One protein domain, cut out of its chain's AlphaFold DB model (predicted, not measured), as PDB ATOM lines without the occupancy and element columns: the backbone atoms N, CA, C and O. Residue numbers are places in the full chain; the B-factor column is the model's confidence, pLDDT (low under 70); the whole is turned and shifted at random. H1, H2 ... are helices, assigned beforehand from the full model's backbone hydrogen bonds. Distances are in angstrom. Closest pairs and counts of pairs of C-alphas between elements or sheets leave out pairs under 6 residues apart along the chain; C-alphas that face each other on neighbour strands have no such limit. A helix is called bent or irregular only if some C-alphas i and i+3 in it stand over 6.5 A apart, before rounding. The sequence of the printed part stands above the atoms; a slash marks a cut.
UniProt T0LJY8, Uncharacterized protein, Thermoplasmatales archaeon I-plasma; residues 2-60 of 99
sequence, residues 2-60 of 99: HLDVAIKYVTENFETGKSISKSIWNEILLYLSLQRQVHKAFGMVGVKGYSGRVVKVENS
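This is residues 2 to 60 of the 99 residues of an uncharacterized protein of Thermoplasmatales archaeon I-plasma (UniProt T0LJY8). Three short helices are stacked in a row, H2 in the middle between H1 and H3, each crossing its neighbour at a steep angle; after H3 a long tail with no named element leaves the helices, sticks out as a loop at residues 48 to 53 and folds back to the last printed residue. This loop and the link after H1 lie at the two ends of the longest axis. The printed part has 59 residues, with three named helices in the order H1, H2, H3 and no named strand; the class is all helix. The whole is compact, with a radius of gyration of the C-alphas of 11.6 A, and spans 38 by 26 by 17 A.

The longest helix, H1, residues 2 to 15, touches H2, residues 24 to 33. Their closest C-alphas, those of Ala 6 and Tyr 31, are 5.3 A apart. The two form a helical hairpin, at a steep tilt of 45 degrees, opposite ways, with centres 8.5 A apart. H2 touches H3, residues 38 to 45, and the closest C-alphas, those of Ser 33 and Ala 41, are 5.3 A apart. H2 and H3 run the same way at a steep tilt of 58 degrees, with centres 9.0 A apart. H1 and H3 are apart. In H1, H2 and H3 every backbone O i to N i+4 pair is within hydrogen-bond range.

H1, residues 2 to 15, begins at C-alpha 2, at (182.138, 207.840, 163.534), and measures 20.5 A from first to last C-alpha. H2, residues 24 to 33, measures 14.2 A and begins at C-alpha 24, at (168.608, 207.779, 171.954). H3, residues 38 to 45, measures 10.5 A and ends at C-alpha 45, at (182.974, 203.052, 173.842). None of the three helices is bent or irregular.

The two C-alphas farthest apart are those of Thr 16 and Ser 51, at 38.1 A. The C-alphas of His 2 and Ser 60, the first and last printed residues, are 19.9 A apart. The printed part has no cut. The link from H1 to H2 has 8 residues and is short, and the link from H2 to H3 has 4 residues and is tight. Residues 46 to 60 hold no named element, and their C-alphas lie 9 to 21 A from the mean of all C-alphas; of these, residues 48 to 53 stand free. The mean pLDDT of the printed part is 72.2, and 18 residues are under 70, namely 2, 4, 43 and 46 to 60.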
ATOM      1  N   HIS A   2     183.188 208.817 163.167       66.94
ATOM      2  CA  HIS A   2     182.138 207.840 163.534       66.94
ATOM      3  C   HIS A   2     180.892 208.402 164.250       66.94
ATOM      4  O   HIS A   2     179.821 207.812 164.139       66.94
ATOM      5  N   LEU A   3     181.004 209.527 164.963       71.69
ATOM      6  CA  LEU A   3     179.920 210.041 165.810       71.69
ATOM      7  C   LEU A   3     178.770 210.672 165.019       71.69
ATOM      8  O   LEU A   3     177.616 210.356 165.284       71.69
ATOM      9  N   ASP A   4     179.070 211.505 164.026       69.69
ATOM     10  CA  ASP A   4     178.042 212.220 163.257       69.69
ATOM     11  C   ASP A   4     177.185 211.255 162.427       69.69
ATOM     12  O   ASP A   4     175.963 211.372 162.364       69.69
ATOM     13  N   VAL A   5     177.828 210.230 161.859       73.94
ATOM     14  CA  VAL A   5     177.158 209.146 161.131       73.94
ATOM     15  C   VAL A   5     176.277 208.325 162.072       73.94
ATOM     16  O   VAL A   5     175.134 208.027 161.730       73.94
ATOM     17  N   ALA A   6     176.766 208.002 163.274       77.00
ATOM     18  CA  ALA A   6     175.961 207.323 164.284       77.00
ATOM     19  C   ALA A   6     174.733 208.161 164.671       77.00
ATOM     20  O   ALA A   6     173.624 207.644 164.664       77.00
ATOM     21  N   ILE A   7     174.893 209.462 164.929       77.88
ATOM     22  CA  ILE A   7     173.776 210.354 165.284       77.88
ATOM     23  C   ILE A   7     172.726 210.407 164.163       77.88
ATOM     24  O   ILE A   7     171.530 210.308 164.448       77.88
ATOM     25  N   LYS A   8     173.151 210.492 162.896       77.81
ATOM     26  CA  LYS A   8     172.237 210.465 161.746       77.81
ATOM     27  C   LYS A   8     171.405 209.178 161.704       77.81
ATOM     28  O   LYS A   8     170.182 209.238 161.678       77.81
ATOM     29  N   TYR A   9     172.042 208.010 161.755       78.19
ATOM     30  CA  TYR A   9     171.293 206.751 161.707       78.19
ATOM     31  C   TYR A   9     170.397 206.550 162.925       78.19
ATOM     32  O   TYR A   9     169.316 205.973 162.820       78.19
ATOM     33  N   VAL A  10     170.823 207.020 164.093       79.00
ATOM     34  CA  VAL A  10     170.022 206.912 165.309       79.00
ATOM     35  C   VAL A  10     168.768 207.770 165.231       79.00
ATOM     36  O   VAL A  10     167.697 207.285 165.585       79.00
ATOM     37  N   THR A  11     168.882 209.009 164.753       75.00
ATOM     38  CA  THR A  11     167.732 209.914 164.594       75.00
ATOM     39  C   THR A  11     166.717 209.353 163.597       75.00
ATOM     40  O   THR A  11     165.551 209.196 163.957       75.00
ATOM     41  N   GLU A  12     167.168 208.900 162.424       76.31
ATOM     42  CA  GLU A  12     166.308 208.253 161.418       76.31
ATOM     43  C   GLU A  12     165.588 207.003 161.969       76.31
ATOM     44  O   GLU A  12     164.393 206.790 161.733       76.31
ATOM     45  N   ASN A  13     166.282 206.160 162.742       74.75
ATOM     46  CA  ASN A  13     165.674 204.954 163.314       74.75
ATOM     47  C   ASN A  13     164.728 205.244 164.480       74.75
ATOM     48  O   ASN A  13     163.772 204.493 164.684       74.75
ATOM     49  N   PHE A  14     164.965 206.314 165.239       76.69
ATOM     50  CA  PHE A  14     164.054 206.752 166.292       76.69
ATOM     51  C   PHE A  14     162.735 207.269 165.715       76.69
ATOM     52  O   PHE A  14     161.669 206.878 166.186       76.69
ATOM     53  N   GLU A  15     162.798 208.091 164.667       76.50
ATOM     54  CA  GLU A  15     161.613 208.649 164.001       76.50
ATOM     55  C   GLU A  15     160.772 207.570 163.310       76.50
ATOM     56  O   GLU A  15     159.543 207.616 163.333       76.50
ATOM     57  N   THR A  16     161.424 206.556 162.741       81.38
ATOM     58  CA  THR A  16     160.749 205.444 162.054       81.38
ATOM     59  C   THR A  16     160.335 204.295 162.980       81.38
ATOM     60  O   THR A  16     159.774 203.305 162.507       81.38
ATOM     61  N   GLY A  17     160.605 204.393 164.288       82.75
ATOM     62  CA  GLY A  17     160.269 203.360 165.276       82.75
ATOM     63  C   GLY A  17     161.092 202.070 165.155       82.75
ATOM     64  O   GLY A  17     160.675 201.024 165.648       82.75
ATOM     65  N   LYS A  18     162.254 202.124 164.495       83.38
ATOM     66  CA  LYS A  18     163.168 200.990 164.253       83.38
ATOM     67  C   LYS A  18     164.340 200.922 165.240       83.38
ATOM     68  O   LYS A  18     165.255 200.121 165.056       83.38
ATOM     69  N   SER A  19     164.329 201.753 166.278       81.88
ATOM     70  CA  SER A  19     165.345 201.784 167.336       81.88
ATOM     71  C   SER A  19     165.411 200.466 168.122       81.88
ATOM     72  O   SER A  19     164.374 199.903 168.480       81.88
ATOM     73  N   ILE A  20     166.619 200.002 168.460       78.88
ATOM     74  CA  ILE A  20     166.850 198.797 169.284       78.88
ATOM     75  C   ILE A  20     166.531 199.084 170.767       78.88
ATOM     76  O   ILE A  20     166.060 198.220 171.506       78.88
ATOM     77  N   SER A  21     166.773 200.316 171.206       78.00
ATOM     78  CA  SER A  21     166.612 200.838 172.557       78.00
ATOM     79  C   SER A  21     165.658 202.033 172.570       78.00
ATOM     80  O   SER A  21     165.655 202.859 171.667       78.00
ATOM     81  N   LYS A  22     164.916 202.189 173.674       75.62
ATOM     82  CA  LYS A  22     164.037 203.349 173.934       75.62
ATOM     83  C   LYS A  22     164.790 204.641 174.284       75.62
ATOM     84  O   LYS A  22     164.173 205.689 174.432       75.62
ATOM     85  N   SER A  23     166.109 204.569 174.459       78.19
ATOM     86  CA  SER A  23     166.982 205.711 174.749       78.19
ATOM     87  C   SER A  23     167.875 206.025 173.553       78.19
ATOM     88  O   SER A  23     168.646 205.161 173.124       78.19
ATOM     89  N   ILE A  24     167.809 207.272 173.077       74.19
ATOM     90  CA  ILE A  24     168.608 207.779 171.954       74.19
ATOM     91  C   ILE A  24     170.112 207.721 172.248       74.19
ATOM     92  O   ILE A  24     170.918 207.420 171.375       74.19
ATOM     93  N   TRP A  25     170.497 207.902 173.512       77.00
ATOM     94  CA  TRP A  25     171.889 207.820 173.956       77.00
ATOM     95  C   TRP A  25     172.446 206.405 173.836       77.00
ATOM     96  O   TRP A  25     173.576 206.206 173.397       77.00
ATOM     97  N   ASN A  26     171.628 205.410 174.182       79.31
ATOM     98  CA  ASN A  26     172.013 204.012 174.042       79.31
ATOM     99  C   ASN A  26     172.115 203.627 172.568       79.31
ATOM    100  O   ASN A  26     173.039 202.912 172.206       79.31
ATOM    101  N   GLU A  27     171.213 204.120 171.719       78.25
ATOM    102  CA  GLU A  27     171.314 203.926 170.271       78.25
ATOM    103  C   GLU A  27     172.619 204.508 169.715       78.25
ATOM    104  O   GLU A  27     173.332 203.812 168.999       78.25
ATOM    105  N   ILE A  28     173.009 205.724 170.116       79.38
ATOM    106  CA  ILE A  28     174.290 206.320 169.693       79.38
ATOM    107  C   ILE A  28     175.461 205.415 170.086       79.38
ATOM    108  O   ILE A  28     176.332 205.143 169.262       79.38
ATOM    109  N   LEU A  29     175.463 204.879 171.309       78.56
ATOM    110  CA  LEU A  29     176.498 203.943 171.760       78.56
ATOM    111  C   LEU A  29     176.494 202.629 170.965       78.56
ATOM    112  O   LEU A  29     177.561 202.100 170.648       78.56
ATOM    113  N   LEU A  30     175.318 202.096 170.634       79.12
ATOM    114  CA  LEU A  30     175.169 200.871 169.843       79.12
ATOM    115  C   LEU A  30     175.735 201.063 168.431       79.12
ATOM    116  O   LEU A  30     176.538 200.245 167.982       79.12
ATOM    117  N   TYR A  31     175.406 202.180 167.780       81.50
ATOM    118  CA  TYR A  31     175.909 202.519 166.447       81.50
ATOM    119  C   TYR A  31     177.411 202.816 166.440       81.50
ATOM    120  O   TYR A  31     178.119 202.363 165.544       81.50
ATOM    121  N   LEU A  32     177.925 203.505 167.463       80.19
ATOM    122  CA  LEU A  32     179.360 203.766 167.613       80.19
ATOM    123  C   LEU A  32     180.186 202.497 167.845       80.19
ATOM    124  O   LEU A  32     181.323 202.412 167.394       80.19
ATOM    125  N   SER A  33     179.634 201.529 168.575       80.44
ATOM    126  CA  SER A  33     180.326 200.280 168.921       80.44
ATOM    127  C   SER A  33     180.048 199.127 167.953       80.44
ATOM    128  O   SER A  33     180.631 198.050 168.105       80.44
ATOM    129  N   LEU A  34     179.145 199.335 166.986       81.38
ATOM    130  CA  LEU A  34     178.603 198.304 166.096       81.38
ATOM    131  C   LEU A  34     178.014 197.098 166.858       81.38
ATOM    132  O   LEU A  34     177.991 195.974 166.357       81.38
ATOM    133  N   GLN A  35     177.543 197.312 168.090       81.31
ATOM    134  CA  GLN A  35     176.959 196.269 168.934       81.31
ATOM    135  C   GLN A  35     175.434 196.344 168.915       81.31
ATOM    136  O   GLN A  35     174.851 197.415 168.814       81.31
ATOM    137  N   ARG A  36     174.773 195.195 169.109       81.81
ATOM    138  CA  ARG A  36     173.315 195.126 169.352       81.81
ATOM    139  C   ARG A  36     172.958 195.019 170.838       81.81
ATOM    140  O   ARG A  36     171.787 195.014 171.194       81.81
ATOM    141  N   GLN A  37     173.963 194.909 171.710       79.75
ATOM    142  CA  GLN A  37     173.800 194.773 173.159       79.75
ATOM    143  C   GLN A  37     174.384 195.992 173.873       79.75
ATOM    144  O   GLN A  37     175.581 196.260 173.775       79.75
ATOM    145  N   VAL A  38     173.547 196.682 174.652       76.81
ATOM    146  CA  VAL A  38     173.906 197.941 175.330       76.81
ATOM    147  C   VAL A  38     175.088 197.751 176.284       76.81
ATOM    148  O   VAL A  38     176.033 198.531 176.256       76.81
ATOM    149  N   HIS A  39     175.099 196.672 177.073       79.81
ATOM    150  CA  HIS A  39     176.201 196.390 178.000       79.81
ATOM    151  C   HIS A  39     177.559 196.236 177.288       79.81
ATOM    152  O   HIS A  39     178.568 196.763 177.756       79.81
ATOM    153  N   LYS A  40     177.585 195.582 176.118       74.31
ATOM    154  CA  LYS A  40     178.807 195.442 175.307       74.31
ATOM    155  C   LYS A  40     179.238 196.776 174.700       74.31
ATOM    156  O   LYS A  40     180.425 197.088 174.734       74.31
ATOM    157  N   ALA A  41     178.282 197.581 174.231       73.31
ATOM    158  CA  ALA A  41     178.543 198.923 173.715       73.31
ATOM    159  C   ALA A  41     179.222 199.813 174.768       73.31
ATOM    160  O   ALA A  41     180.298 200.355 174.522       73.31
ATOM    161  N   PHE A  42     178.671 199.875 175.985       72.50
ATOM    162  CA  PHE A  42     179.300 200.582 177.109       72.50
ATOM    163  C   PHE A  42     180.689 200.036 177.444       72.50
ATOM    164  O   PHE A  42     181.588 200.793 177.801       72.50
ATOM    165  N   GLY A  43     180.880 198.726 177.306       69.50
ATOM    166  CA  GLY A  43     182.171 198.090 177.508       69.50
ATOM    167  C   GLY A  43     183.266 198.574 176.551       69.50
ATOM    168  O   GLY A  43     184.427 198.591 176.964       69.50
ATOM    169  N   MET A  44     182.900 198.952 175.322       70.69
ATOM    170  CA  MET A  44     183.826 199.313 174.242       70.69
ATOM    171  C   MET A  44     184.029 200.821 174.086       70.69
ATOM    172  O   MET A  44     185.159 201.258 173.905       70.69
ATOM    173  N   VAL A  45     182.946 201.604 174.131       73.31
ATOM    174  CA  VAL A  45     182.974 203.052 173.842       73.31
ATOM    175  C   VAL A  45     182.583 203.917 175.043       73.31
ATOM    176  O   VAL A  45     182.673 205.139 174.980       73.31
ATOM    177  N   GLY A  46     182.143 203.299 176.143       64.38
ATOM    178  CA  GLY A  46     181.882 204.000 177.397       64.38
ATOM    179  C   GLY A  46     183.175 204.421 178.096       64.38
ATOM    180  O   GLY A  46     184.228 203.807 177.931       64.38
ATOM    181  N   VAL A  47     183.096 205.470 178.915       64.50
ATOM    182  CA  VAL A  47     184.248 205.975 179.674       64.50
ATOM    183  C   VAL A  47     184.663 204.948 180.736       64.50
ATOM    184  O   VAL A  47     183.863 204.597 181.604       64.50
ATOM    185  N   LYS A  48     185.917 204.481 180.697       59.25
ATOM    186  CA  LYS A  48     186.490 203.554 181.689       59.25
ATOM    187  C   LYS A  48     187.844 204.045 182.183       59.25
ATOM    188  O   LYS A  48     188.799 204.017 181.418       59.25
ATOM    189  N   GLY A  49     187.922 204.456 183.453       50.09
ATOM    190  CA  GLY A  49     189.184 204.717 184.168       50.09
ATOM    191  C   GLY A  49     190.206 205.590 183.424       50.09
ATOM    192  O   GLY A  49     191.403 205.401 183.608       50.09
ATOM    193  N   TYR A  50     189.749 206.483 182.538       50.12
ATOM    194  CA  TYR A  50     190.577 207.089 181.494       50.12
ATOM    195  C   TYR A  50     191.022 208.508 181.865       50.12
ATOM    196  O   TYR A  50     190.213 209.301 182.339       50.12
ATOM    197  N   SER A  51     192.290 208.839 181.597       45.41
ATOM    198  CA  SER A  51     192.915 210.150 181.853       45.41
ATOM    199  C   SER A  51     193.107 211.019 180.595       45.41
ATOM    200  O   SER A  51     193.709 212.088 180.670       45.41
ATOM    201  N   GLY A  52     192.621 210.571 179.431       52.53
ATOM    202  CA  GLY A  52     192.718 211.293 178.155       52.53
ATOM    203  C   GLY A  52     191.448 212.064 177.759       52.53
ATOM    204  O   GLY A  52     190.671 212.504 178.602       52.53
ATOM    205  N   ARG A  53     191.232 212.259 176.450       54.19
ATOM    206  CA  ARG A  53     190.117 213.073 175.921       54.19
ATOM    207  C   ARG A  53     188.780 212.329 176.002       54.19
ATOM    208  O   ARG A  53     188.659 211.219 175.492       54.19
ATOM    209  N   VAL A  54     187.774 212.979 176.584       55.38
ATOM    210  CA  VAL A  54     186.392 212.486 176.692       55.38
ATOM    211  C   VAL A  54     185.496 213.289 175.752       55.38
ATOM    212  O   VAL A  54     185.563 214.516 175.733       55.38
ATOM    213  N   VAL A  55     184.647 212.603 174.983       63.72
ATOM    214  CA  VAL A  55     183.639 213.235 174.118       63.72
ATOM    215  C   VAL A  55     182.289 213.181 174.826       63.72
ATOM    216  O   VAL A  55     181.769 212.100 175.093       63.72
ATOM    217  N   LYS A  56     181.732 214.351 175.146       62.62
ATOM    218  CA  LYS A  56     180.401 214.497 175.744       62.62
ATOM    219  C   LYS A  56     179.397 214.820 174.640       62.62
ATOM    220  O   LYS A  56     179.614 215.753 173.876       62.62
ATOM    221  N   VAL A  57     178.308 214.060 174.578       63.88
ATOM    222  CA  VAL A  57     177.170 214.339 173.695       63.88
ATOM    223  C   VAL A  57     176.011 214.777 174.578       63.88
ATOM    224  O   VAL A  57     175.666 214.078 175.530       63.88
ATOM    225  N   GLU A  58     175.437 215.941 174.300       60.94
ATOM    226  CA  GLU A  58     174.323 216.501 175.062       60.94
ATOM    227  C   GLU A  58     173.251 217.058 174.130       60.94
ATOM    228  O   GLU A  58     173.506 217.359 172.966       60.94
ATOM    229  N   ASN A  59     172.026 217.162 174.643       59.41
ATOM    230  CA  ASN A  59     170.936 217.809 173.929       59.41
ATOM    231  C   ASN A  59     171.078 219.329 174.114       59.41
ATOM    232  O   ASN A  59     171.239 219.790 175.243       59.41
ATOM    233  N   SER A  60     170.989 220.107 173.034       57.31
ATOM    234  CA  SER A  60     171.320 221.542 172.992       57.31
ATOM    235  C   SER A  60     170.434 222.452 173.858       57.31
ATOM    236  O   SER A  60     170.636 223.661 173.890       57.31
TER     237      SER A  60